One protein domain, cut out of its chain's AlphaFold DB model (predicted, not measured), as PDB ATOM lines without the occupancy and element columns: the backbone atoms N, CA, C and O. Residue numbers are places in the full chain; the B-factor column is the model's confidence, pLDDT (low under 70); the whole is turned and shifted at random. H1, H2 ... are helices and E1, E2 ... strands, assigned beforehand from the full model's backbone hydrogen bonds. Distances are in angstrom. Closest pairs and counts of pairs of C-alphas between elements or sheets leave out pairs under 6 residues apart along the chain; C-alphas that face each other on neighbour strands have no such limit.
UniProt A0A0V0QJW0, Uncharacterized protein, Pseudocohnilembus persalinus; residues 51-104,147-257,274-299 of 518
ATOM      1  N   TYR A  51      81.718  90.597 128.919       36.78
ATOM      2  CA  TYR A  51      80.945  91.555 129.709       36.78
ATOM      3  C   TYR A  51      81.690  91.989 130.978       36.78
ATOM      4  O   TYR A  51      81.770  93.186 131.239       36.78
ATOM      5  N   GLN A  52      82.302  91.063 131.723       36.25
ATOM      6  CA  GLN A  52      83.135  91.398 132.880       36.25
ATOM      7  C   GLN A  52      84.359  92.212 132.457       36.25
ATOM      8  O   GLN A  52      84.541  93.303 132.982       36.25
ATOM      9  N   GLN A  53      85.098  91.805 131.418       41.31
ATOM     10  CA  GLN A  53      86.197  92.616 130.879       41.31
ATOM     11  C   GLN A  53      85.737  94.005 130.408       41.31
ATOM     12  O   GLN A  53      86.486  94.971 130.529       41.31
ATOM     13  N   ALA A  54      84.531  94.141 129.848       35.88
ATOM     14  CA  ALA A  54      83.971  95.440 129.469       35.88
ATOM     15  C   ALA A  54      83.584  96.283 130.697       35.88
ATOM     16  O   ALA A  54      83.835  97.489 130.711       35.88
ATOM     17  N   LYS A  55      83.026  95.657 131.739       30.67
ATOM     18  CA  LYS A  55      82.639  96.294 133.004       30.67
ATOM     19  C   LYS A  55      83.864  96.747 133.799       30.67
ATOM     20  O   LYS A  55      83.910  97.902 134.209       30.67
ATOM     21  N   GLU A  56      84.891  95.906 133.907       44.12
ATOM     22  CA  GLU A  56      86.212  96.247 134.449       44.12
ATOM     23  C   GLU A  56      86.859  97.386 133.659       44.12
ATOM     24  O   GLU A  56      87.265  98.381 134.253       44.12
ATOM     25  N   LYS A  57      86.895  97.312 132.318       44.72
ATOM     26  CA  LYS A  57      87.414  98.407 131.474       44.72
ATOM     27  C   LYS A  57      86.642  99.713 131.673       44.72
ATOM     28  O   LYS A  57      87.260 100.770 131.633       44.72
ATOM     29  N   SER A  58      85.327  99.662 131.887       36.75
ATOM     30  CA  SER A  58      84.492 100.848 132.127       36.75
ATOM     31  C   SER A  58      84.729 101.457 133.514       36.75
ATOM     32  O   SER A  58      84.941 102.663 133.633       36.75
ATOM     33  N   PHE A  59      84.765 100.619 134.552       34.72
ATOM     34  CA  PHE A  59      85.021 101.023 135.935       34.72
ATOM     35  C   PHE A  59      86.436 101.599 136.094       34.72
ATOM     36  O   PHE A  59      86.612 102.720 136.571       34.72
ATOM     37  N   ASN A  60      87.434 100.889 135.568       55.94
ATOM     38  CA  ASN A  60      88.825 101.327 135.556       55.94
ATOM     39  C   ASN A  60      88.993 102.607 134.711       55.94
ATOM     40  O   ASN A  60      89.694 103.522 135.121       55.94
ATOM     41  N   LYS A  61      88.261 102.768 133.594       52.97
ATOM     42  CA  LYS A  61      88.246 104.030 132.829       52.97
ATOM     43  C   LYS A  61      87.757 105.223 133.659       52.97
ATOM     44  O   LYS A  61      88.379 106.275 133.574       52.97
ATOM     45  N   GLN A  62      86.684 105.085 134.440       53.22
ATOM     46  CA  GLN A  62      86.189 106.176 135.294       53.22
ATOM     47  C   GLN A  62      87.175 106.508 136.426       53.22
ATOM     48  O   GLN A  62      87.432 107.681 136.687       53.22
ATOM     49  N   GLN A  63      87.786 105.491 137.042       54.47
ATOM     50  CA  GLN A  63      88.827 105.679 138.059       54.47
ATOM     51  C   GLN A  63      90.095 106.334 137.486       54.47
ATOM     52  O   GLN A  63      90.647 107.235 138.110       54.47
ATOM     53  N   ILE A  64      90.517 105.951 136.276       56.19
ATOM     54  CA  ILE A  64      91.611 106.590 135.530       56.19
ATOM     55  C   ILE A  64      91.250 108.046 135.201       56.19
ATOM     56  O   ILE A  64      92.043 108.943 135.472       56.19
ATOM     57  N   GLU A  65      90.059 108.318 134.660       55.88
ATOM     58  CA  GLU A  65      89.627 109.689 134.347       55.88
ATOM     59  C   GLU A  65      89.626 110.577 135.612       55.88
ATOM     60  O   GLU A  65      90.129 111.696 135.557       55.88
ATOM     61  N   PHE A  66      89.193 110.060 136.768       54.84
ATOM     62  CA  PHE A  66      89.274 110.764 138.054       54.84
ATOM     63  C   PHE A  66      90.723 110.977 138.539       54.84
ATOM     64  O   PHE A  66      91.114 112.104 138.849       54.84
ATOM     65  N   TYR A  67      91.545 109.922 138.557       59.66
ATOM     66  CA  TYR A  67      92.944 109.969 139.005       59.66
ATOM     67  C   TYR A  67      93.779 110.979 138.204       59.66
ATOM     68  O   TYR A  67      94.503 111.790 138.780       59.66
ATOM     69  N   PHE A  68      93.643 110.981 136.873       59.38
ATOM     70  CA  PHE A  68      94.410 111.873 136.003       59.38
ATOM     71  C   PHE A  68      93.911 113.328 136.026       59.38
ATOM     72  O   PHE A  68      94.723 114.234 135.838       59.38
ATOM     73  N   CYS A  69      92.628 113.590 136.300       56.69
ATOM     74  CA  CYS A  69      92.142 114.959 136.511       56.69
ATOM     75  C   CYS A  69      92.761 115.609 137.761       56.69
ATOM     76  O   CYS A  69      93.171 116.766 137.704       56.69
ATOM     77  N   ASN A  70      92.918 114.853 138.853       58.66
ATOM     78  CA  ASN A  70      93.426 115.373 140.132       58.66
ATOM     79  C   ASN A  70      94.946 115.641 140.152       58.66
ATOM     80  O   ASN A  70      95.457 116.261 141.082       58.66
ATOM     81  N   LYS A  71      95.690 115.181 139.137       65.88
ATOM     82  CA  LYS A  71      97.163 115.253 139.059       65.88
ATOM     83  C   LYS A  71      97.697 116.461 138.265       65.88
ATOM     84  O   LYS A  71      98.882 116.511 137.948       65.88
ATOM     85  N   ASN A  72      96.848 117.444 137.938       68.06
ATOM     86  CA  ASN A  72      97.218 118.717 137.287       68.06
ATOM     87  C   ASN A  72      98.007 118.595 135.963       68.06
ATOM     88  O   ASN A  72      98.729 119.512 135.564       68.06
ATOM     89  N   TYR A  73      97.826 117.495 135.223       74.31
ATOM     90  CA  TYR A  73      98.550 117.233 133.974       74.31
ATOM     91  C   TYR A  73      98.360 118.308 132.885       74.31
ATOM     92  O   TYR A  73      99.254 118.478 132.054       74.31
ATOM     93  N   SER A  74      97.254 119.065 132.898       70.75
ATOM     94  CA  SER A  74      97.059 120.230 132.018       70.75
ATOM     95  C   SER A  74      98.081 121.339 132.288       70.75
ATOM     96  O   SER A  74      98.764 121.759 131.361       70.75
ATOM     97  N   ILE A  75      98.257 121.738 133.554       73.50
ATOM     98  CA  ILE A  75      99.186 122.805 133.969       73.50
ATOM     99  C   ILE A  75     100.633 122.404 133.645       73.50
ATOM    100  O   ILE A  75     101.408 123.194 133.104       73.50
ATOM    101  N   ILE A  76     100.988 121.143 133.914       72.94
ATOM    102  CA  ILE A  76     102.308 120.584 133.581       72.94
ATOM    103  C   ILE A  76     102.547 120.654 132.068       72.94
ATOM    104  O   ILE A  76     103.606 121.101 131.625       72.94
ATOM    105  N   TYR A  77     101.558 120.261 131.258       74.81
ATOM    106  CA  TYR A  77     101.655 120.346 129.803       74.81
ATOM    107  C   TYR A  77     101.745 121.795 129.302       74.81
ATOM    108  O   TYR A  77     102.536 122.067 128.403       74.81
ATOM    109  N   GLU A  78     100.990 122.734 129.870       73.69
ATOM    110  CA  GLU A  78     101.033 124.155 129.501       73.69
ATOM    111  C   GLU A  78     102.412 124.767 129.769       73.69
ATOM    112  O   GLU A  78     103.022 125.310 128.843       73.69
ATOM    113  N   LYS A  79     102.971 124.568 130.972       72.31
ATOM    114  CA  LYS A  79     104.358 124.952 131.297       72.31
ATOM    115  C   LYS A  79     105.349 124.284 130.339       72.31
ATOM    116  O   LYS A  79     106.218 124.943 129.767       72.31
ATOM    117  N   PHE A  80     105.164 122.993 130.051       74.25
ATOM    118  CA  PHE A  80     105.989 122.303 129.064       74.25
ATOM    119  C   PHE A  80     105.908 122.927 127.660       74.25
ATOM    120  O   PHE A  80     106.951 123.033 127.012       74.25
ATOM    121  N   GLN A  81     104.729 123.341 127.181       66.75
ATOM    122  CA  GLN A  81     104.600 124.032 125.894       66.75
ATOM    123  C   GLN A  81     105.322 125.378 125.914       66.75
ATOM    124  O   GLN A  81     106.074 125.652 124.980       66.75
ATOM    125  N   GLN A  82     105.151 126.183 126.965       66.31
ATOM    126  CA  GLN A  82     105.748 127.519 127.052       66.31
ATOM    127  C   GLN A  82     107.274 127.490 126.853       66.31
ATOM    128  O   GLN A  82     107.774 128.200 125.977       66.31
ATOM    129  N   ASP A  83     108.029 126.629 127.554       61.16
ATOM    130  CA  ASP A  83     109.491 126.589 127.344       61.16
ATOM    131  C   ASP A  83     109.924 125.862 126.053       61.16
ATOM    132  O   ASP A  83     111.069 126.024 125.634       61.16
ATOM    133  N   ILE A  84     109.047 125.076 125.407       58.53
ATOM    134  CA  ILE A  84     109.322 124.531 124.062       58.53
ATOM    135  C   ILE A  84     109.160 125.637 123.009       58.53
ATOM    136  O   ILE A  84     110.033 125.809 122.162       58.53
ATOM    137  N   TYR A  85     108.093 126.440 123.086       51.97
ATOM    138  CA  TYR A  85     107.865 127.564 122.169       51.97
ATOM    139  C   TYR A  85     108.953 128.644 122.270       51.97
ATOM    140  O   TYR A  85     109.329 129.221 121.248       51.97
ATOM    141  N   LYS A  86     109.512 128.869 123.468       49.78
ATOM    142  CA  LYS A  86     110.656 129.773 123.694       49.78
ATOM    143  C   LYS A  86     111.991 129.253 123.125       49.78
ATOM    144  O   LYS A  86     112.932 130.032 123.022       49.78
ATOM    145  N   LYS A  87     112.097 127.971 122.747       48.16
ATOM    146  CA  LYS A  87     113.337 127.324 122.267       48.16
ATOM    147  C   LYS A  87     113.132 126.641 120.910       48.16
ATOM    148  O   LYS A  87     113.178 125.417 120.794       48.16
ATOM    149  N   LYS A  88     112.901 127.441 119.864       43.59
ATOM    150  CA  LYS A  88     112.816 126.940 118.482       43.59
ATOM    151  C   LYS A  88     114.122 126.215 118.087       43.59
ATOM    152  O   LYS A  88     115.201 126.784 118.202       43.59
ATOM    153  N   ASN A  89     113.982 125.013 117.523       41.44
ATOM    154  CA  ASN A  89     114.962 124.322 116.665       41.44
ATOM    155  C   ASN A  89     116.204 123.638 117.292       41.44
ATOM    156  O   ASN A  89     117.167 123.399 116.565       41.44
ATOM    157  N   THR A  90     116.189 123.212 118.560       44.50
ATOM    158  CA  THR A  90     117.232 122.309 119.109       44.50
ATOM    159  C   THR A  90     116.659 121.018 119.704       44.50
ATOM    160  O   THR A  90     115.548 120.998 120.233       44.50
ATOM    161  N   GLN A  91     117.407 119.912 119.592       43.22
ATOM    162  CA  GLN A  91     117.103 118.668 120.309       43.22
ATOM    163  C   GLN A  91     117.399 118.896 121.797       43.22
ATOM    164  O   GLN A  91     118.463 119.401 122.152       43.22
ATOM    165  N   PHE A  92     116.439 118.584 122.666       49.47
ATOM    166  CA  PHE A  92     116.538 118.895 124.090       49.47
ATOM    167  C   PHE A  92     117.460 117.915 124.828       49.47
ATOM    168  O   PHE A  92     117.308 116.700 124.702       49.47
ATOM    169  N   ASN A  93     118.318 118.447 125.702       52.44
ATOM    170  CA  ASN A  93     118.661 117.727 126.926       52.44
ATOM    171  C   ASN A  93     117.397 117.656 127.790       52.44
ATOM    172  O   ASN A  93     116.662 118.642 127.884       52.44
ATOM    173  N   VAL A  94     117.132 116.492 128.384       56.00
ATOM    174  CA  VAL A  94     115.902 116.242 129.145       56.00
ATOM    175  C   VAL A  94     115.801 117.230 130.304       56.00
ATOM    176  O   VAL A  94     116.593 117.174 131.239       56.00
ATOM    177  N   VAL A  95     114.805 118.115 130.252       63.34
ATOM    178  CA  VAL A  95     114.547 119.057 131.348       63.34
ATOM    179  C   VAL A  95     113.733 118.339 132.419       63.34
ATOM    180  O   VAL A  95     112.583 117.963 132.171       63.34
ATOM    181  N   GLN A  96     114.331 118.147 133.595       63.44
ATOM    182  CA  GLN A  96     113.657 117.627 134.785       63.44
ATOM    183  C   GLN A  96     113.102 118.793 135.618       63.44
ATOM    184  O   GLN A  96     113.816 119.757 135.885       63.44
ATOM    185  N   ILE A  97     111.834 118.707 136.022       61.03
ATOM    186  CA  ILE A  97     111.178 119.666 136.921       61.03
ATOM    187  C   ILE A  97     110.873 118.957 138.257       61.03
ATOM    188  O   ILE A  97     110.083 118.000 138.252       61.03
ATOM    189  N   PRO A  98     111.470 119.401 139.384       67.12
ATOM    190  CA  PRO A  98     111.203 118.850 140.713       67.12
ATOM    191  C   PRO A  98     109.756 119.059 141.172       67.12
ATOM    192  O   PRO A  98     109.099 120.026 140.780       67.12
ATOM    193  N   LEU A  99     109.282 118.192 142.072       64.81
ATOM    194  CA  LEU A  99     107.924 118.251 142.631       64.81
ATOM    195  C   LEU A  99     107.614 119.604 143.308       64.81
ATOM    196  O   LEU A  99     106.539 120.170 143.109       64.81
ATOM    197  N   SER A 100     108.589 120.178 144.020       65.12
ATOM    198  CA  SER A 100     108.466 121.469 144.721       65.12
ATOM    199  C   SER A 100     108.173 122.662 143.801       65.12
ATOM    200  O   SER A 100     107.582 123.648 144.240       65.12
ATOM    201  N   ASP A 101     108.539 122.579 142.519       61.38
ATOM    202  CA  ASP A 101     108.244 123.604 141.510       61.38
ATOM    203  C   ASP A 101     106.902 123.376 140.793       61.38
ATOM    204  O   ASP A 101     106.494 124.210 139.978       61.38
ATOM    205  N   ILE A 102     106.209 122.268 141.091       57.28
ATOM    206  CA  ILE A 102     104.792 122.060 140.762       57.28
ATOM    207  C   ILE A 102     103.910 122.579 141.899       57.28
ATOM    208  O   ILE A 102     102.886 123.200 141.628       57.28
ATOM    209  N   ASP A 103     104.306 122.386 143.160       58.81
ATOM    210  CA  ASP A 103     103.520 122.862 144.305       58.81
ATOM    211  C   ASP A 103     103.377 124.394 144.329       58.81
ATOM    212  O   ASP A 103     102.281 124.893 144.572       58.81
ATOM    213  N   LYS A 104     104.415 125.143 143.929       59.91
ATOM    214  CA  LYS A 104     104.331 126.606 143.717       59.91
ATOM    215  C   LYS A 104     103.304 127.003 142.639       59.91
ATOM    216  O   LYS A 104     102.593 127.989 142.784       59.91
ATOM    217  N   ASN A 147     120.619 118.791 140.157       37.69
ATOM    218  CA  ASN A 147     120.009 118.963 141.461       37.69
ATOM    219  C   ASN A 147     120.442 117.757 142.293       37.69
ATOM    220  O   ASN A 147     120.042 116.620 142.040       37.69
ATOM    221  N   LYS A 148     121.315 117.997 143.278       42.78
ATOM    222  CA  LYS A 148     121.927 116.944 144.108       42.78
ATOM    223  C   LYS A 148     120.906 116.115 144.905       42.78
ATOM    224  O   LYS A 148     121.294 115.111 145.489       42.78
ATOM    225  N   GLN A 149     119.639 116.528 144.921       49.53
ATOM    226  CA  GLN A 149     118.526 115.888 145.624       49.53
ATOM    227  C   GLN A 149     117.685 114.939 144.747       49.53
ATOM    228  O   GLN A 149     116.896 114.175 145.297       49.53
ATOM    229  N   ASP A 150     117.853 114.933 143.417       62.22
ATOM    230  CA  ASP A 150     117.056 114.061 142.548       62.22
ATOM    231  C   ASP A 150     117.612 112.621 142.537       62.22
ATOM    232  O   ASP A 150     118.710 112.327 142.036       62.22
ATOM    233  N   ASN A 151     116.813 111.711 143.103       81.25
ATOM    234  CA  ASN A 151     117.124 110.283 143.248       81.25
ATOM    235  C   ASN A 151     116.995 109.496 141.934       81.25
ATOM    236  O   ASN A 151     117.515 108.388 141.833       81.25
ATOM    237  N   ILE A 152     116.320 110.050 140.925       88.25
ATOM    238  CA  ILE A 152     116.124 109.411 139.623       88.25
ATOM    239  C   ILE A 152     116.470 110.387 138.494       88.25
ATOM    240  O   ILE A 152     116.020 111.532 138.455       88.25
ATOM    241  N   TYR A 153     117.308 109.928 137.574       90.06
ATOM    242  CA  TYR A 153     117.826 110.718 136.466       90.06
ATOM    243  C   TYR A 153     117.275 110.196 135.141       90.06
ATOM    244  O   TYR A 153     117.228 108.987 134.920       90.06
ATOM    245  N   PHE A 154     116.879 111.106 134.252       93.62
ATOM    246  CA  PHE A 154     116.332 110.791 132.934       93.62
ATOM    247  C   PHE A 154     117.198 111.422 131.844       93.62
ATOM    248  O   PHE A 154     117.606 112.575 131.959       93.62
ATOM    249  N   SER A 155     117.434 110.700 130.749       92.25
ATOM    250  CA  SER A 155     118.161 111.236 129.595       92.25
ATOM    251  C   SER A 155     117.690 110.623 128.281       92.25
ATOM    252  O   SER A 155     117.334 109.450 128.215       92.25
ATOM    253  N   SER A 156     117.739 111.409 127.213       93.56
ATOM    254  CA  SER A 156     117.634 110.948 125.825       93.56
ATOM    255  C   SER A 156     118.712 111.582 124.942       93.56
ATOM    256  O   SER A 156     118.529 111.688 123.732       93.56
ATOM    257  N   ASN A 157     119.822 112.040 125.537       89.25
ATOM    258  CA  ASN A 157     120.957 112.617 124.813       89.25
ATOM    259  C   ASN A 157     121.850 111.500 124.242       89.25
ATOM    260  O   ASN A 157     122.961 111.251 124.705       89.25
ATOM    261  N   PHE A 158     121.299 110.757 123.284       90.75
ATOM    262  CA  PHE A 158     121.960 109.687 122.542       90.75
ATOM    263  C   PHE A 158     121.222 109.443 121.219       90.75
ATOM    264  O   PHE A 158     120.128 109.961 120.990       90.75
ATOM    265  N   GLU A 159     121.832 108.667 120.324       92.44
ATOM    266  CA  GLU A 159     121.274 108.394 118.999       92.44
ATOM    267  C   GLU A 159     119.880 107.747 119.078       92.44
ATOM    268  O   GLU A 159     119.637 106.850 119.885       92.44
ATOM    269  N   SER A 160     118.948 108.223 118.250       95.19
ATOM    270  CA  SER A 160     117.523 107.859 118.277       95.19
ATOM    271  C   SER A 160     116.768 108.218 119.568       95.19
ATOM    272  O   SER A 160     115.581 107.897 119.668       95.19
ATOM    273  N   GLY A 161     117.396 108.883 120.541       95.50
ATOM    274  CA  GLY A 161     116.763 109.289 121.793       95.50
ATOM    275  C   GLY A 161     115.630 110.301 121.583       95.50
ATOM    276  O   GLY A 161     115.790 111.297 120.879       95.50
ATOM    277  N   ASN A 162     114.479 110.056 122.213       94.50
ATOM    278  CA  ASN A 162     113.336 110.971 122.221       94.50
ATOM    279  C   ASN A 162     112.632 110.959 123.588       94.50
ATOM    280  O   ASN A 162     111.861 110.045 123.900       94.50
ATOM    281  N   LEU A 163     112.905 112.012 124.360       93.12
ATOM    282  CA  LEU A 163     112.158 112.512 125.510       93.12
ATOM    283  C   LEU A 163     112.489 114.011 125.643       93.12
ATOM    284  O   LEU A 163     113.653 114.386 125.624       93.12
ATOM    285  N   ALA A 164     111.491 114.890 125.745       87.25
ATOM    286  CA  ALA A 164     111.727 116.334 125.834       87.25
ATOM    287  C   ALA A 164     111.801 116.821 127.288       87.25
ATOM    288  O   ALA A 164     112.694 117.591 127.646       87.25
ATOM    289  N   LYS A 165     110.842 116.400 128.126       86.88
ATOM    290  CA  LYS A 165     110.687 116.885 129.507       86.88
ATOM    291  C   LYS A 165     110.151 115.820 130.454       86.88
ATOM    292  O   LYS A 165     109.406 114.928 130.034       86.88
ATOM    293  N   VAL A 166     110.493 115.981 131.730       89.25
ATOM    294  CA  VAL A 166     110.033 115.164 132.856       89.25
ATOM    295  C   VAL A 166     109.578 116.079 133.990       89.25
ATOM    296  O   VAL A 166     110.269 117.039 134.315       89.25
ATOM    297  N   SER A 167     108.449 115.764 134.617       85.62
ATOM    298  CA  SER A 167     108.002 116.388 135.870       85.62
ATOM    299  C   SER A 167     107.734 115.287 136.885       85.62
ATOM    300  O   SER A 167     106.994 114.354 136.573       85.62
ATOM    301  N   GLN A 168     108.295 115.383 138.086       86.75
ATOM    302  CA  GLN A 168     107.898 114.502 139.185       86.75
ATOM    303  C   GLN A 168     106.534 114.960 139.717       86.75
ATOM    304  O   GLN A 168     106.415 116.101 140.145       86.75
ATOM    305  N   VAL A 169     105.510 114.103 139.672       84.06
ATOM    306  CA  VAL A 169     104.131 114.432 140.115       84.06
ATOM    307  C   VAL A 169     103.711 113.707 141.394       84.06
ATOM    308  O   VAL A 169     102.660 113.999 141.963       84.06
ATOM    309  N   ASP A 170     104.525 112.750 141.826       84.00
ATOM    310  CA  ASP A 170     104.456 112.061 143.111       84.00
ATOM    311  C   ASP A 170     105.838 111.466 143.420       84.00
ATOM    312  O   ASP A 170     106.714 111.448 142.550       84.00
ATOM    313  N   GLN A 171     106.039 110.916 144.617       82.94
ATOM    314  CA  GLN A 171     107.316 110.336 145.048       82.94
ATOM    315  C   GLN A 171     107.903 109.360 144.006       82.94
ATOM    316  O   GLN A 171     109.089 109.440 143.685       82.94
ATOM    317  N   ASN A 172     107.054 108.510 143.414       87.75
ATOM    318  CA  ASN A 172     107.418 107.512 142.401       87.75
ATOM    319  C   ASN A 172     106.623 107.644 141.080       87.75
ATOM    320  O   ASN A 172     106.542 106.678 140.321       87.75
ATOM    321  N   GLU A 173     106.033 108.806 140.778       90.38
ATOM    322  CA  GLU A 173     105.232 109.026 139.559       90.38
ATOM    323  C   GLU A 173     105.767 110.209 138.737       90.38
ATOM    324  O   GLU A 173     106.019 111.293 139.270       90.38
ATOM    325  N   TYR A 174     105.913 110.010 137.422       91.62
ATOM    326  CA  TYR A 174     106.556 110.969 136.521       91.62
ATOM    327  C   TYR A 174     105.704 111.272 135.284       91.62
ATOM    328  O   TYR A 174     105.365 110.387 134.493       91.62
ATOM    329  N   ALA A 175     105.413 112.558 135.085       90.44
ATOM    330  CA  ALA A 175     104.893 113.113 133.843       90.44
ATOM    331  C   ALA A 175     106.006 113.165 132.790       90.44
ATOM    332  O   ALA A 175     107.072 113.723 133.044       90.44
ATOM    333  N   LEU A 176     105.749 112.637 131.596       93.81
ATOM    334  CA  LEU A 176     106.698 112.580 130.486       93.81
ATOM    335  C   LEU A 176     106.117 113.272 129.249       93.81
ATOM    336  O   LEU A 176     104.956 113.058 128.884       93.81
ATOM    337  N   LEU A 177     106.945 114.053 128.555       91.19
ATOM    338  CA  LEU A 177     106.585 114.658 127.274       91.19
ATOM    339  C   LEU A 177     107.586 114.273 126.188       91.19
ATOM    340  O   LEU A 177     108.781 114.513 126.334       91.19
ATOM    341  N   LEU A 178     107.093 113.717 125.080       91.62
ATOM    342  CA  LEU A 178     107.917 113.401 123.912       91.62
ATOM    343  C   LEU A 178     108.140 114.633 123.041       91.62
ATOM    344  O   LEU A 178     107.266 115.498 122.935       91.62
ATOM    345  N   GLN A 179     109.268 114.655 122.342       87.50
ATOM    346  CA  GLN A 179     109.508 115.602 121.267       87.50
ATOM    347  C   GLN A 179     108.691 115.181 120.032       87.50
ATOM    348  O   GLN A 179     108.669 114.007 119.653       87.50
ATOM    349  N   ASN A 180     107.998 116.136 119.402       87.75
ATOM    350  CA  ASN A 180     107.421 115.921 118.070       87.75
ATOM    351  C   ASN A 180     108.556 115.742 117.054       87.75
ATOM    352  O   ASN A 180     109.591 116.392 117.202       87.75
ATOM    353  N   ASP A 181     108.335 114.976 115.983       88.12
ATOM    354  CA  ASP A 181     109.279 114.936 114.866       88.12
ATOM    355  C   ASP A 181     109.624 116.360 114.411       88.12
ATOM    356  O   ASP A 181     108.733 117.215 114.287       88.12
ATOM    357  N   ILE A 182     110.908 116.580 114.135       83.81
ATOM    358  CA  ILE A 182     111.472 117.880 113.764       83.81
ATOM    359  C   ILE A 182     110.691 118.500 112.600       83.81
ATOM    360  O   ILE A 182     110.300 117.822 111.647       83.81
ATOM    361  N   ASN A 183     110.440 119.808 112.708       81.19
ATOM    362  CA  ASN A 183     109.631 120.586 111.771       81.19
ATOM    363  C   ASN A 183     108.185 120.071 111.589       81.19
ATOM    364  O   ASN A 183     107.529 120.369 110.589       81.19
ATOM    365  N   THR A 184     107.633 119.360 112.585       79.50
ATOM    366  CA  THR A 184     106.204 119.010 112.645       79.50
ATOM    367  C   THR A 184     105.517 119.485 113.922       79.50
ATOM    368  O   THR A 184     106.086 119.539 115.008       79.50
ATOM    369  N   GLN A 185     104.213 119.733 113.804       68.81
ATOM    370  CA  GLN A 185     103.325 119.997 114.936       68.81
ATOM    371  C   GLN A 185     102.578 118.732 115.402       68.81
ATOM    372  O   GLN A 185     101.433 118.843 115.848       68.81
ATOM    373  N   GLY A 186     103.143 117.523 115.247       72.06
ATOM    374  CA  GLY A 186     102.517 116.324 115.826       72.06
ATOM    375  C   GLY A 186     102.675 114.978 115.131       72.06
ATOM    376  O   GLY A 186     101.727 114.187 115.172       72.06
ATOM    377  N   CYS A 187     103.815 114.687 114.507       80.56
ATOM    378  CA  CYS A 187     104.231 113.290 114.425       80.56
ATOM    379  C   CYS A 187     104.885 112.943 115.772       80.56
ATOM    380  O   CYS A 187     105.949 113.451 116.083       80.56
ATOM    381  N   THR A 188     104.190 112.167 116.609       85.75
ATOM    382  CA  THR A 188     104.599 111.911 118.003       85.75
ATOM    383  C   THR A 188     104.150 110.504 118.385       85.75
ATOM    384  O   THR A 188     102.946 110.237 118.469       85.75
ATOM    385  N   GLN A 189     105.100 109.572 118.505       91.81
ATOM    386  CA  GLN A 189     104.826 108.157 118.800       91.81
ATOM    387  C   GLN A 189     106.085 107.382 119.213       91.81
ATOM    388  O   GLN A 189     105.998 106.507 120.073       91.81
ATOM    389  N   TRP A 190     107.226 107.668 118.583       96.12
ATOM    390  CA  TRP A 190     108.512 107.117 118.995       96.12
ATOM    391  C   TRP A 190     108.918 107.729 120.334       96.12
ATOM    392  O   TRP A 190     108.824 108.940 120.515       96.12
ATOM    393  N   PHE A 191     109.365 106.879 121.248       97.75
ATOM    394  CA  PHE A 191     110.034 107.270 122.479       97.75
ATOM    395  C   PHE A 191     111.232 106.352 122.664       97.75
ATOM    396  O   PHE A 191     111.144 105.159 122.351       97.75
ATOM    397  N   PHE A 192     112.328 106.912 123.162       98.19
ATOM    398  CA  PHE A 192     113.520 106.166 123.549       98.19
ATOM    399  C   PHE A 192     114.300 107.000 124.566       98.19
ATOM    400  O   PHE A 192     114.798 108.074 124.232       98.19
ATOM    401  N   PHE A 193     114.352 106.545 125.816       97.94
ATOM    402  CA  PHE A 193     115.001 107.270 126.910       97.94
ATOM    403  C   PHE A 193     115.631 106.315 127.927       97.94
ATOM    404  O   PHE A 193     115.180 105.184 128.100       97.94
ATOM    405  N   LYS A 194     116.686 106.790 128.587       96.25
ATOM    406  CA  LYS A 194     117.385 106.163 129.708       96.25
ATOM    407  C   LYS A 194     116.825 106.716 131.014       96.25
ATOM    408  O   LYS A 194     116.588 107.920 131.122       96.25
ATOM    409  N   VAL A 195     116.688 105.849 132.006       95.00
ATOM    410  CA  VAL A 195     116.426 106.188 133.402       95.00
ATOM    411  C   VAL A 195     117.487 105.517 134.264       95.00
ATOM    412  O   VAL A 195     117.767 104.332 134.088       95.00
ATOM    413  N   GLN A 196     118.064 106.268 135.194       92.62
ATOM    414  CA  GLN A 196     118.980 105.763 136.210       92.62
ATOM    415  C   GLN A 196     118.383 106.066 137.585       92.62
ATOM    416  O   GLN A 196     118.223 107.233 137.943       92.62
ATOM    417  N   ASN A 197     118.021 105.027 138.338       87.81
ATOM    418  CA  ASN A 197     117.438 105.172 139.672       87.81
ATOM    419  C   ASN A 197     118.507 104.921 140.744       87.81
ATOM    420  O   ASN A 197     118.982 103.795 140.889       87.81
ATOM    421  N   LYS A 198     118.902 105.971 141.471       83.31
ATOM    422  CA  LYS A 198     119.978 105.924 142.471       83.31
ATOM    423  C   LYS A 198     119.549 105.265 143.771       83.31
ATOM    424  O   LYS A 198     120.358 104.585 144.380       83.31
ATOM    425  N   ASN A 199     118.291 105.434 144.175       71.69
ATOM    426  CA  ASN A 199     117.788 104.864 145.420       71.69
ATOM    427  C   ASN A 199     116.963 103.629 145.070       71.69
ATOM    428  O   ASN A 199     115.810 103.731 144.642       71.69
ATOM    429  N   LYS A 200     117.560 102.446 145.231       65.06
ATOM    430  CA  LYS A 200     116.883 101.170 144.996       65.06
ATOM    431  C   LYS A 200     115.708 101.007 145.953       65.06
ATOM    432  O   LYS A 200     115.884 100.496 147.049       65.06
ATOM    433  N   THR A 201     114.508 101.308 145.472       59.31
ATOM    434  CA  THR A 201     113.270 100.614 145.851       59.31
ATOM    435  C   THR A 201     112.137 100.975 144.901       59.31
ATOM    436  O   THR A 201     111.821 102.149 144.725       59.31
ATOM    437  N   GLY A 202     111.425  99.955 144.428       75.31
ATOM    438  CA  GLY A 202     110.000 100.077 144.150       75.31
ATOM    439  C   GLY A 202     109.583 100.293 142.700       75.31
ATOM    440  O   GLY A 202     110.372 100.350 141.753       75.31
ATOM    441  N   LYS A 203     108.259 100.356 142.566       90.25
ATOM    442  CA  LYS A 203     107.528 100.507 141.314       90.25
ATOM    443  C   LYS A 203     107.392 101.991 140.986       90.25
ATOM    444  O   LYS A 203     106.746 102.729 141.721       90.25
ATOM    445  N   VAL A 204     108.001 102.401 139.878       93.12
ATOM    446  CA  VAL A 204     107.925 103.758 139.328       93.12
ATOM    447  C   VAL A 204     106.879 103.784 138.220       93.12
ATOM    448  O   VAL A 204     106.840 102.882 137.380       93.12
ATOM    449  N   VAL A 205     106.036 104.815 138.216       94.00
ATOM    450  CA  VAL A 205     104.973 105.026 137.228       94.00
ATOM    451  C   VAL A 205     105.378 106.134 136.256       94.00
ATOM    452  O   VAL A 205     105.800 107.220 136.653       94.00
ATOM    453  N   PHE A 206     105.232 105.853 134.965       96.44
ATOM    454  CA  PHE A 206     105.625 106.715 133.858       96.44
ATOM    455  C   PHE A 206     104.404 107.072 133.008       96.44
ATOM    456  O   PHE A 206     103.757 106.187 132.449       96.44
ATOM    457  N   ASN A 207     104.112 108.367 132.871       95.19
ATOM    458  CA  ASN A 207     102.920 108.877 132.191       95.19
ATOM    459  C   ASN A 207     103.298 109.758 130.996       95.19
ATOM    460  O   ASN A 207     103.523 110.958 131.142       95.19
ATOM    461  N   ILE A 208     103.359 109.176 129.797       95.62
ATOM    462  CA  ILE A 208     103.680 109.894 128.554       95.62
ATOM    463  C   ILE A 208     102.418 110.554 127.991       95.62
ATOM    464  O   ILE A 208     101.521 109.858 127.518       95.62
ATOM    465  N   LEU A 209     102.357 111.888 128.019       92.44
ATOM    466  CA  LEU A 209     101.098 112.647 127.933       92.44
ATOM    467  C   LEU A 209     100.628 113.041 126.521       92.44
ATOM    468  O   LEU A 209      99.468 113.421 126.353       92.44
ATOM    469  N   ASN A 210     101.500 113.032 125.507       91.50
ATOM    470  CA  ASN A 210     101.247 113.713 124.226       91.50
ATOM    471  C   ASN A 210     101.093 112.802 122.995       91.50
ATOM    472  O   ASN A 210     101.328 113.244 121.864       91.50
ATOM    473  N   PHE A 211     100.622 111.561 123.158       92.25
ATOM    474  CA  PHE A 211     100.254 110.746 121.995       92.25
ATOM    475  C   PHE A 211      99.008 111.293 121.288       92.25
ATOM    476  O   PHE A 211      98.078 111.814 121.899       92.25
ATOM    477  N   ARG A 212      98.967 111.155 119.957       88.06
ATOM    478  CA  ARG A 212      97.893 111.725 119.115       88.06
ATOM    479  C   ARG A 212      96.920 110.707 118.526       88.06
ATOM    480  O   ARG A 212      95.890 111.103 117.976       88.06
ATOM    481  N   LYS A 213      97.235 109.410 118.598       88.56
ATOM    482  CA  LYS A 213      96.423 108.341 117.998       88.56
ATOM    483  C   LYS A 213      95.341 107.872 118.969       88.56
ATOM    484  O   LYS A 213      95.643 107.543 120.108       88.56
ATOM    485  N   LYS A 214      94.094 107.761 118.499       88.81
ATOM    486  CA  LYS A 214      92.971 107.260 119.317       88.81
ATOM    487  C   LYS A 214      93.062 105.764 119.642       88.81
ATOM    488  O   LYS A 214      92.619 105.352 120.706       88.81
ATOM    489  N   LYS A 215      93.603 104.963 118.718       88.69
ATOM    490  CA  LYS A 215      93.811 103.515 118.876       88.69
ATOM    491  C   LYS A 215      95.294 103.234 119.107       88.69
ATOM    492  O   LYS A 215      96.132 103.843 118.437       88.69
ATOM    493  N   SER A 216      95.604 102.301 120.003       91.56
ATOM    494  CA  SER A 216      96.978 101.904 120.322       91.56
ATOM    495  C   SER A 216      97.067 100.423 120.680       91.56
ATOM    496  O   SER A 216      96.201  99.904 121.379       91.56
ATOM    497  N   LEU A 217      98.141  99.751 120.254       93.06
ATOM    498  CA  LEU A 217      98.387  98.337 120.569       93.06
ATOM    499  C   LEU A 217      98.636  98.098 122.069       93.06
ATOM    500  O   LEU A 217      98.455  96.982 122.546       93.06
ATOM    501  N   TYR A 218      98.974  99.139 122.841       93.38
ATOM    502  CA  TYR A 218      99.029  99.061 124.307       93.38
ATOM    503  C   TYR A 218      97.660  98.693 124.918       93.38
ATOM    504  O   TYR A 218      97.605  98.007 125.930       93.38
ATOM    505  N   GLN A 219      96.546  99.023 124.248       89.06
ATOM    506  CA  GLN A 219      95.186  98.598 124.634       89.06
ATOM    507  C   GLN A 219      94.898  97.115 124.314       89.06
ATOM    508  O   GLN A 219      93.848  96.596 124.684       89.06
ATOM    509  N   GLN A 220      95.809  96.452 123.595       92.44
ATOM    510  CA  GLN A 220      95.733  95.061 123.138       92.44
ATOM    511  C   GLN A 220      96.884  94.209 123.713       92.44
ATOM    512  O   GLN A 220      97.201  93.154 123.173       92.44
ATOM    513  N   GLY A 221      97.530  94.661 124.797       90.94
ATOM    514  CA  GLY A 221      98.577  93.901 125.492       90.94
ATOM    515  C   GLY A 221     100.004  94.090 124.965       90.94
ATOM    516  O   GLY A 221     100.905  93.373 125.400       90.94
ATOM    517  N   MET A 222     100.260  95.055 124.068       95.00
ATOM    518  CA  MET A 222     101.641  95.438 123.740       95.00
ATOM    519  C   MET A 222     102.382  95.881 125.009       95.00
ATOM    520  O   MET A 222     101.852  96.640 125.815       95.00
ATOM    521  N   LYS A 223     103.633  95.437 125.157       97.06
ATOM    522  CA  LYS A 223     104.530  95.802 126.260       97.06
ATOM    523  C   LYS A 223     105.651  96.741 125.814       97.06
ATOM    524  O   LYS A 223     106.018  96.778 124.631       97.06
ATOM    525  N   ILE A 224     106.202  97.485 126.771       98.25
ATOM    526  CA  ILE A 224     107.326  98.403 126.558       98.25
ATOM    527  C   ILE A 224     108.566  97.595 126.152       98.25
ATOM    528  O   ILE A 224     108.762  96.476 126.628       98.25
ATOM    529  N   SER A 225     109.388  98.125 125.246       98.19
ATOM    530  CA  SER A 225     110.710  97.553 124.975       98.19
ATOM    531  C   SER A 225     111.660  98.059 126.053       98.19
ATOM    532  O   SER A 225     111.819  99.272 126.184       98.19
ATOM    533  N   VAL A 226     112.251  97.162 126.839       98.38
ATOM    534  CA  VAL A 226     113.108  97.507 127.980       98.38
ATOM    535  C   VAL A 226     114.481  96.866 127.820       98.38
ATOM    536  O   VAL A 226     114.577  95.722 127.381       98.38
ATOM    537  N   PHE A 227     115.534  97.588 128.189       97.56
ATOM    538  CA  PHE A 227     116.904  97.082 128.259       97.56
ATOM    539  C   PHE A 227     117.573  97.598 129.533       97.56
ATOM    540  O   PHE A 227     117.520  98.789 129.808       97.56
ATOM    541  N   SER A 228     118.183  96.711 130.318       95.69
ATOM    542  CA  SER A 228     118.851  97.042 131.585       95.69
ATOM    543  C   SER A 228     120.335  96.719 131.457       95.69
ATOM    544  O   SER A 228     120.696  95.588 131.113       95.69
ATOM    545  N   LEU A 229     121.201  97.699 131.731       94.00
ATOM    546  CA  LEU A 229     122.650  97.522 131.620       94.00
ATOM    547  C   LEU A 229     123.151  96.441 132.586       94.00
ATOM    548  O   LEU A 229     123.995  95.620 132.222       94.00
ATOM    549  N   ASN A 230     122.613  96.414 133.807       92.56
ATOM    550  CA  ASN A 230     122.908  95.397 134.810       92.56
ATOM    551  C   ASN A 230     122.444  94.000 134.364       92.56
ATOM    552  O   ASN A 230     123.227  93.050 134.420       92.56
ATOM    553  N   SER A 231     121.220  93.880 133.834       92.62
ATOM    554  CA  SER A 231     120.681  92.603 133.338       92.62
ATOM    555  C   SER A 231     121.480  92.054 132.150       92.62
ATOM    556  O   SER A 231     121.742  90.851 132.087       92.62
ATOM    557  N   GLN A 232     121.941  92.921 131.243       94.56
ATOM    558  CA  GLN A 232     122.799  92.521 130.126       94.56
ATOM    559  C   GLN A 232     124.201  92.100 130.592       94.56
ATOM    560  O   GLN A 232     124.758  91.133 130.070       94.56
ATOM    561  N   LYS A 233     124.791  92.793 131.576       92.81
ATOM    562  CA  LYS A 233     126.119  92.445 132.112       92.81
ATOM    563  C   LYS A 233     126.100  91.091 132.827       92.81
ATOM    564  O   LYS A 233     126.881  90.209 132.449       92.81
ATOM    565  N   ASN A 234     125.184  90.938 133.784       92.94
ATOM    566  CA  ASN A 234     125.149  89.820 134.731       92.94
ATOM    567  C   ASN A 234     124.443  88.580 134.164       92.94
ATOM    568  O   ASN A 234     124.957  87.476 134.293       92.94
ATOM    569  N   ASN A 235     123.307  88.766 133.482       92.62
ATOM    570  CA  ASN A 235     122.427  87.670 133.057       92.62
ATOM    571  C   ASN A 235     122.380  87.484 131.526       92.62
ATOM    572  O   ASN A 235     121.630  86.644 131.038       92.62
ATOM    573  N   LYS A 236     123.132  88.291 130.757       93.94
ATOM    574  CA  LYS A 236     123.096  88.349 129.276       93.94
ATOM    575  C   LYS A 236     121.697  88.622 128.690       93.94
ATOM    576  O   LYS A 236     121.411  88.260 127.549       93.94
ATOM    577  N   ILE A 237     120.829  89.279 129.465       93.06
ATOM    578  CA  ILE A 237     119.467  89.629 129.046       93.06
ATOM    579  C   ILE A 237     119.509  90.910 128.206       93.06
ATOM    580  O   ILE A 237     119.704  92.007 128.732       93.06
ATOM    581  N   SER A 238     119.281  90.743 126.902       95.38
ATOM    582  CA  SER A 238     119.117  91.833 125.934       95.38
ATOM    583  C   SER A 238     117.720  92.478 126.042       95.38
ATOM    584  O   SER A 238     117.008  92.309 127.031       95.38
ATOM    585  N   TRP A 239     117.310  93.241 125.026       97.38
ATOM    586  CA  TRP A 239     115.994  93.877 124.950       97.38
ATOM    587  C   TRP A 239     114.846  92.885 125.193       97.38
ATOM    588  O   TRP A 239     114.696  91.901 124.470       97.38
ATOM    589  N   PHE A 240     113.989  93.187 126.169       96.75
ATOM    590  CA  PHE A 240     112.841  92.363 126.542       96.75
ATOM    591  C   PHE A 240     111.539  93.172 126.588       96.75
ATOM    592  O   PHE A 240     111.523  94.406 126.547       96.75
ATOM    593  N   ARG A 241     110.404  92.468 126.648       97.31
ATOM    594  CA  ARG A 241     109.064  93.068 126.714       97.31
ATOM    595  C   ARG A 241     108.624  93.249 128.165       97.31
ATOM    596  O   ARG A 241     108.005  92.366 128.755       97.31
ATOM    597  N   GLY A 242     108.976  94.404 128.723       95.69
ATOM    598  CA  GLY A 242     108.755  94.768 130.120       95.69
ATOM    599  C   GLY A 242     107.579  95.719 130.354       95.69
ATOM    600  O   GLY A 242     106.823  96.074 129.445       95.69
ATOM    601  N   GLY A 243     107.451  96.139 131.611       94.62
ATOM    602  CA  GLY A 243     106.362  96.982 132.092       94.62
ATOM    603  C   GLY A 243     105.156  96.187 132.601       94.62
ATOM    604  O   GLY A 243     104.822  95.105 132.103       94.62
ATOM    605  N   GLU A 244     104.507  96.766 133.602       94.25
ATOM    606  CA  GLU A 244     103.264  96.324 134.235       94.25
ATOM    607  C   GLU A 244     102.234  97.461 134.184       94.25
ATOM    608  O   GLU A 244     102.593  98.598 133.872       94.25
ATOM    609  N   ASN A 245     100.968  97.165 134.509       93.69
ATOM    610  CA  ASN A 245      99.905  98.169 134.672       93.69
ATOM    611  C   ASN A 245      99.862  99.179 133.506       93.69
ATOM    612  O   ASN A 245      99.904 100.391 133.699       93.69
ATOM    613  N   ILE A 246      99.872  98.654 132.274       95.12
ATOM    614  CA  ILE A 246      99.980  99.460 131.055       95.12
ATOM    615  C   ILE A 246      98.586  99.918 130.622       95.12
ATOM    616  O   ILE A 246      97.747  99.100 130.242       95.12
ATOM    617  N   TYR A 247      98.361 101.230 130.612       93.62
ATOM    618  CA  TYR A 247      97.095 101.844 130.218       93.62
ATOM    619  C   TYR A 247      97.296 102.842 129.081       93.62
ATOM    620  O   TYR A 247      98.268 103.594 129.051       93.62
ATOM    621  N   TYR A 248      96.344 102.884 128.149       93.00
ATOM    622  CA  TYR A 248      96.334 103.877 127.078       93.00
ATOM    623  C   TYR A 248      94.934 104.452 126.882       93.00
ATOM    624  O   TYR A 248      94.001 103.740 126.496       93.00
ATOM    625  N   PHE A 249      94.792 105.746 127.154       89.19
ATOM    626  CA  PHE A 249      93.502 106.424 127.274       89.19
ATOM    627  C   PHE A 249      93.589 107.882 126.806       89.19
ATOM    628  O   PHE A 249      94.669 108.450 126.652       89.19
ATOM    629  N   LYS A 250      92.429 108.479 126.527       88.31
ATOM    630  CA  LYS A 250      92.290 109.889 126.141       88.31
ATOM    631  C   LYS A 250      92.441 110.760 127.391       88.31
ATOM    632  O   LYS A 250      91.777 110.473 128.380       88.31
ATOM    633  N   ASN A 251      93.244 111.820 127.342       86.25
ATOM    634  CA  ASN A 251      93.404 112.744 128.470       86.25
ATOM    635  C   ASN A 251      92.664 114.078 128.246       86.25
ATOM    636  O   ASN A 251      92.008 114.282 127.222       86.25
ATOM    637  N   ILE A 252      92.743 114.968 129.238       82.06
ATOM    638  CA  ILE A 252      92.093 116.290 129.242       82.06
ATOM    639  C   ILE A 252      92.878 117.373 128.483       82.06
ATOM    640  O   ILE A 252      92.346 118.455 128.238       82.06
ATOM    641  N   ILE A 253      94.108 117.086 128.048       82.56
ATOM    642  CA  ILE A 253      94.975 118.054 127.375       82.56
ATOM    643  C   ILE A 253      94.486 118.248 125.936       82.56
ATOM    644  O   ILE A 253      94.508 117.323 125.114       82.56
ATOM    645  N   GLN A 254      94.050 119.461 125.605       82.38
ATOM    646  CA  GLN A 254      93.624 119.806 124.251       82.38
ATOM    647  C   GLN A 254      94.833 120.052 123.337       82.38
ATOM    648  O   GLN A 254      95.835 120.642 123.738       82.38
ATOM    649  N   ARG A 255      94.752 119.620 122.071       79.69
ATOM    650  CA  ARG A 255      95.726 120.033 121.053       79.69
ATOM    651  C   ARG A 255      95.467 121.483 120.640       79.69
ATOM    652  O   ARG A 255      94.301 121.829 120.433       79.69
ATOM    653  N   PRO A 256      96.518 122.289 120.404       70.50
ATOM    654  CA  PRO A 256      96.352 123.594 119.778       70.50
ATOM    655  C   PRO A 256      95.656 123.436 118.420       70.50
ATOM    656  O   PRO A 256      95.990 122.543 117.629       70.50
ATOM    657  N   LYS A 257      94.661 124.290 118.158       62.00
ATOM    658  CA  LYS A 257      93.955 124.334 116.871       62.00
ATOM    659  C   LYS A 257      94.951 124.736 115.776       62.00
ATOM    660  O   LYS A 257      95.780 125.617 115.983       62.00
ATOM    661  N   PHE A 274      91.725 116.161 121.710       85.88
ATOM    662  CA  PHE A 274      92.563 115.850 122.881       85.88
ATOM    663  C   PHE A 274      93.776 114.964 122.552       85.88
ATOM    664  O   PHE A 274      93.777 114.272 121.523       85.88
ATOM    665  N   TYR A 275      94.786 114.979 123.422       89.25
ATOM    666  CA  TYR A 275      95.877 114.006 123.449       89.25
ATOM    667  C   TYR A 275      95.474 112.701 124.164       89.25
ATOM    668  O   TYR A 275      94.347 112.526 124.640       89.25
ATOM    669  N   TYR A 276      96.400 111.745 124.161       91.69
ATOM    670  CA  TYR A 276      96.288 110.431 124.773       91.69
ATOM    671  C   TYR A 276      97.523 110.176 125.637       91.69
ATOM    672  O   TYR A 276      98.645 110.481 125.225       91.69
ATOM    673  N   THR A 277      97.301 109.587 126.809       93.12
ATOM    674  CA  THR A 277      98.362 109.191 127.736       93.12
ATOM    675  C   THR A 277      98.670 107.707 127.570       93.12
ATOM    676  O   THR A 277      97.749 106.891 127.519       93.12
ATOM    677  N   LEU A 278      99.958 107.358 127.518       96.56
ATOM    678  CA  LEU A 278     100.450 106.015 127.831       96.56
ATOM    679  C   LEU A 278     100.966 106.036 129.270       96.56
ATOM    680  O   LEU A 278     101.951 106.718 129.548       96.56
ATOM    681  N   SER A 279     100.303 105.300 130.154       96.25
ATOM    682  CA  SER A 279     100.773 105.041 131.513       96.25
ATOM    683  C   SER A 279     101.365 103.637 131.574       96.25
ATOM    684  O   SER A 279     100.795 102.712 130.990       96.25
ATOM    685  N   PHE A 280     102.505 103.467 132.237       97.38
ATOM    686  CA  PHE A 280     103.050 102.151 132.568       97.38
ATOM    687  C   PHE A 280     103.886 102.203 133.842       97.38
ATOM    688  O   PHE A 280     104.459 103.232 134.194       97.38
ATOM    689  N   GLN A 281     103.992 101.061 134.507       96.25
ATOM    690  CA  GLN A 281     104.768 100.879 135.723       96.25
ATOM    691  C   GLN A 281     106.001 100.015 135.445       96.25
ATOM    692  O   GLN A 281     105.925  99.044 134.687       96.25
ATOM    693  N   TYR A 282     107.128 100.324 136.083       95.94
ATOM    694  CA  TYR A 282     108.333  99.495 136.057       95.94
ATOM    695  C   TYR A 282     108.926  99.335 137.456       95.94
ATOM    696  O   TYR A 282     108.910 100.266 138.256       95.94
ATOM    697  N   ASP A 283     109.453  98.151 137.743       93.19
ATOM    698  CA  ASP A 283     109.983  97.764 139.048       93.19
ATOM    699  C   ASP A 283     111.515  97.677 138.964       93.19
ATOM    700  O   ASP A 283     112.066  96.771 138.331       93.19
ATOM    701  N   PHE A 284     112.204  98.662 139.549       92.00
ATOM    702  CA  PHE A 284     113.664  98.756 139.496       92.00
ATOM    703  C   PHE A 284     114.302  97.781 140.494       92.00
ATOM    704  O   PHE A 284     114.306  98.011 141.703       92.00
ATOM    705  N   LYS A 285     114.870  96.685 139.976       87.12
ATOM    706  CA  LYS A 285     115.462  95.609 140.791       87.12
ATOM    707  C   LYS A 285     116.857  95.917 141.334       87.12
ATOM    708  O   LYS A 285     117.209  95.418 142.405       87.12
ATOM    709  N   THR A 286     117.626  96.744 140.630       86.31
ATOM    710  CA  THR A 286     119.027  97.033 140.952       86.31
ATOM    711  C   THR A 286     119.254  98.531 141.120       86.31
ATOM    712  O   THR A 286     118.701  99.344 140.383       86.31
ATOM    713  N   GLU A 287     120.073  98.881 142.109       86.75
ATOM    714  CA  GLU A 287     120.483 100.254 142.391       86.75
ATOM    715  C   GLU A 287     121.395 100.812 141.301       86.75
ATOM    716  O   GLU A 287     122.239 100.088 140.774       86.75
ATOM    717  N   ASN A 288     121.246 102.101 140.989       87.38
ATOM    718  CA  ASN A 288     122.052 102.826 140.007       87.38
ATOM    719  C   ASN A 288     122.073 102.198 138.596       87.38
ATOM    720  O   ASN A 288     122.898 102.591 137.771       87.38
ATOM    721  N   ASP A 289     121.162 101.265 138.289       90.38
ATOM    722  CA  ASP A 289     121.083 100.627 136.974       90.38
ATOM    723  C   ASP A 289     120.582 101.603 135.907       90.38
ATOM    724  O   ASP A 289     119.619 102.346 136.110       90.38
ATOM    725  N   GLU A 290     121.218 101.554 134.740       93.38
ATOM    726  CA  GLU A 290     120.791 102.290 133.560       93.38
ATOM    727  C   GLU A 290     119.779 101.441 132.788       93.38
ATOM    728  O   GLU A 290     120.133 100.531 132.033       93.38
ATOM    729  N   THR A 291     118.494 101.736 132.991       95.94
ATOM    730  CA  THR A 291     117.399 101.098 132.257       95.94
ATOM    731  C   THR A 291     116.913 102.004 131.132       95.94
ATOM    732  O   THR A 291     116.575 103.166 131.341       95.94
ATOM    733  N   TYR A 292     116.831 101.457 129.929       98.19
ATOM    734  CA  TYR A 292     116.338 102.116 128.732       98.19
ATOM    735  C   TYR A 292     114.926 101.636 128.403       98.19
ATOM    736  O   TYR A 292     114.645 100.437 128.429       98.19
ATOM    737  N   PHE A 293     114.057 102.570 128.028       98.62
ATOM    738  CA  PHE A 293     112.675 102.325 127.624       98.62
ATOM    739  C   PHE A 293     112.464 102.835 126.204       98.62
ATOM    740  O   PHE A 293     112.768 103.991 125.909       98.62
ATOM    741  N   ALA A 294     111.923 101.990 125.327       98.31
ATOM    742  CA  ALA A 294     111.655 102.330 123.935       98.31
ATOM    743  C   ALA A 294     110.306 101.787 123.434       98.31
ATOM    744  O   ALA A 294     109.773 100.790 123.937       98.31
ATOM    745  N   PHE A 295     109.763 102.429 122.396       97.50
ATOM    746  CA  PHE A 295     108.543 101.986 121.710       97.50
ATOM    747  C   PHE A 295     108.708 100.577 121.096       97.50
ATOM    748  O   PHE A 295     107.904  99.663 121.315       97.50
ATOM    749  N   SER A 296     109.812 100.376 120.384       96.25
ATOM    750  CA  SER A 296     110.333  99.079 119.947       96.25
ATOM    751  C   SER A 296     111.848  99.070 120.125       96.25
ATOM    752  O   SER A 296     112.439 100.134 120.293       96.25
ATOM    753  N   GLN A 297     112.471  97.889 120.082       97.12
ATOM    754  CA  GLN A 297     113.929  97.764 120.100       97.12
ATOM    755  C   GLN A 297     114.535  98.733 119.067       97.12
ATOM    756  O   GLN A 297     114.155  98.650 117.891       97.12
ATOM    757  N   PRO A 298     115.394  99.681 119.477       97.25
ATOM    758  CA  PRO A 298     116.057 100.601 118.565       97.25
ATOM    759  C   PRO A 298     116.898  99.859 117.528       97.25
ATOM    760  O   PRO A 298     117.318  98.727 117.743       97.25
ATOM    761  N   TYR A 299     117.102 100.519 116.392       98.00
ATOM    762  CA  TYR A 299     118.125 100.156 115.418       98.00
ATOM    763  C   TYR A 299     118.688 101.472 114.891       98.00
ATOM    764  O   TYR A 299     117.994 102.178 114.142       98.00
TER     765      TYR A 299
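This is residues 51 to 104, 147 to 257 and 274 to 299 of the 518 residues of an uncharacterized protein of Pseudocohnilembus persalinus (UniProt A0A0V0QJW0). Two twisted sheets lie partly face to face as a sandwich, E1 E3 E4 E6 E10 E9 against E2 E5 E11 E7 E8, and helices H1 and H2 cover the far face of the first sheet, which curls round H2. Residues 51 to 59 of H1 stick out. The printed part has 191 residues, with five named helices and eleven named strands in the order H1 H2 E1 H3 E2 E3 E4 E5 E6 H4 E7 H5 E8 E9 E10 E11; the class is mixed, helices and strands. The first sheet is mixed and the second antiparallel. The whole is compact, with a radius of gyration of the C-alphas of 16.5 A and spans of 48 by 47 by 35 A.

Find C-alpha 51 at (80.945, 91.555, 129.709); from there H1 runs 26.8 A to residue 69. H2, residues 73 to 85, covers 18.2 A. Next come E1 at 95 to 97, H3 at 100 to 104, E2 at 152 to 155, E3 at 165 to 170, E4 at 173 to 177 and E5 at 192 to 197. E6, 203 to 211, is 23.0 A long. Read on to H4 at 217 to 220, E7 at 224 to 228, H5 at 229 to 235 and E8 at 240 to 242. E9, 244 to 254, bends by 50 degrees at residue 249; E10, 274 to 283, spans 29.9 A. E11, 290 to 294, ends at (111.655, 102.330, 123.935).

Start with the strongly twisted sheet E1 E3 E4 E6 E10 E9. E1 and E3 are parallel, with N 166 and O 95 at 2.9 A; E4 and E6 are parallel too, with N 176 and O 207 at 2.8 A. E3 and E4 form a hairpin. H1 is on this sheet over E9, at a height of 9.6 A. H2 is on the same face; the C-alphas of Ser 74 and Ile 253 in E9, the closest, are 5.5 A apart. H4 is on the opposite face from H1. H3 only grazes this sheet, and H5 only grazes the other. There, antiparallel E5 and E11 bring N 195 and O 291 to 2.8 A. Every O i to N i+4 pair is within hydrogen-bond range in H1, H2 and H5; H3 has 0 of 1, and 0 of 2 O i to N i+3 pairs, while H4 is too short for an O i to N i+4 pair.

Look for two cuts: C-alphas 104 and 147 are 17.6 A apart, and C-alphas 257 and 274 are 10.5 A apart. E4 to E5 is a long link. Mean pLDDT of the printed part is 79.8; 54 residues are under 70, among them 51 to 72 and 81 to 104.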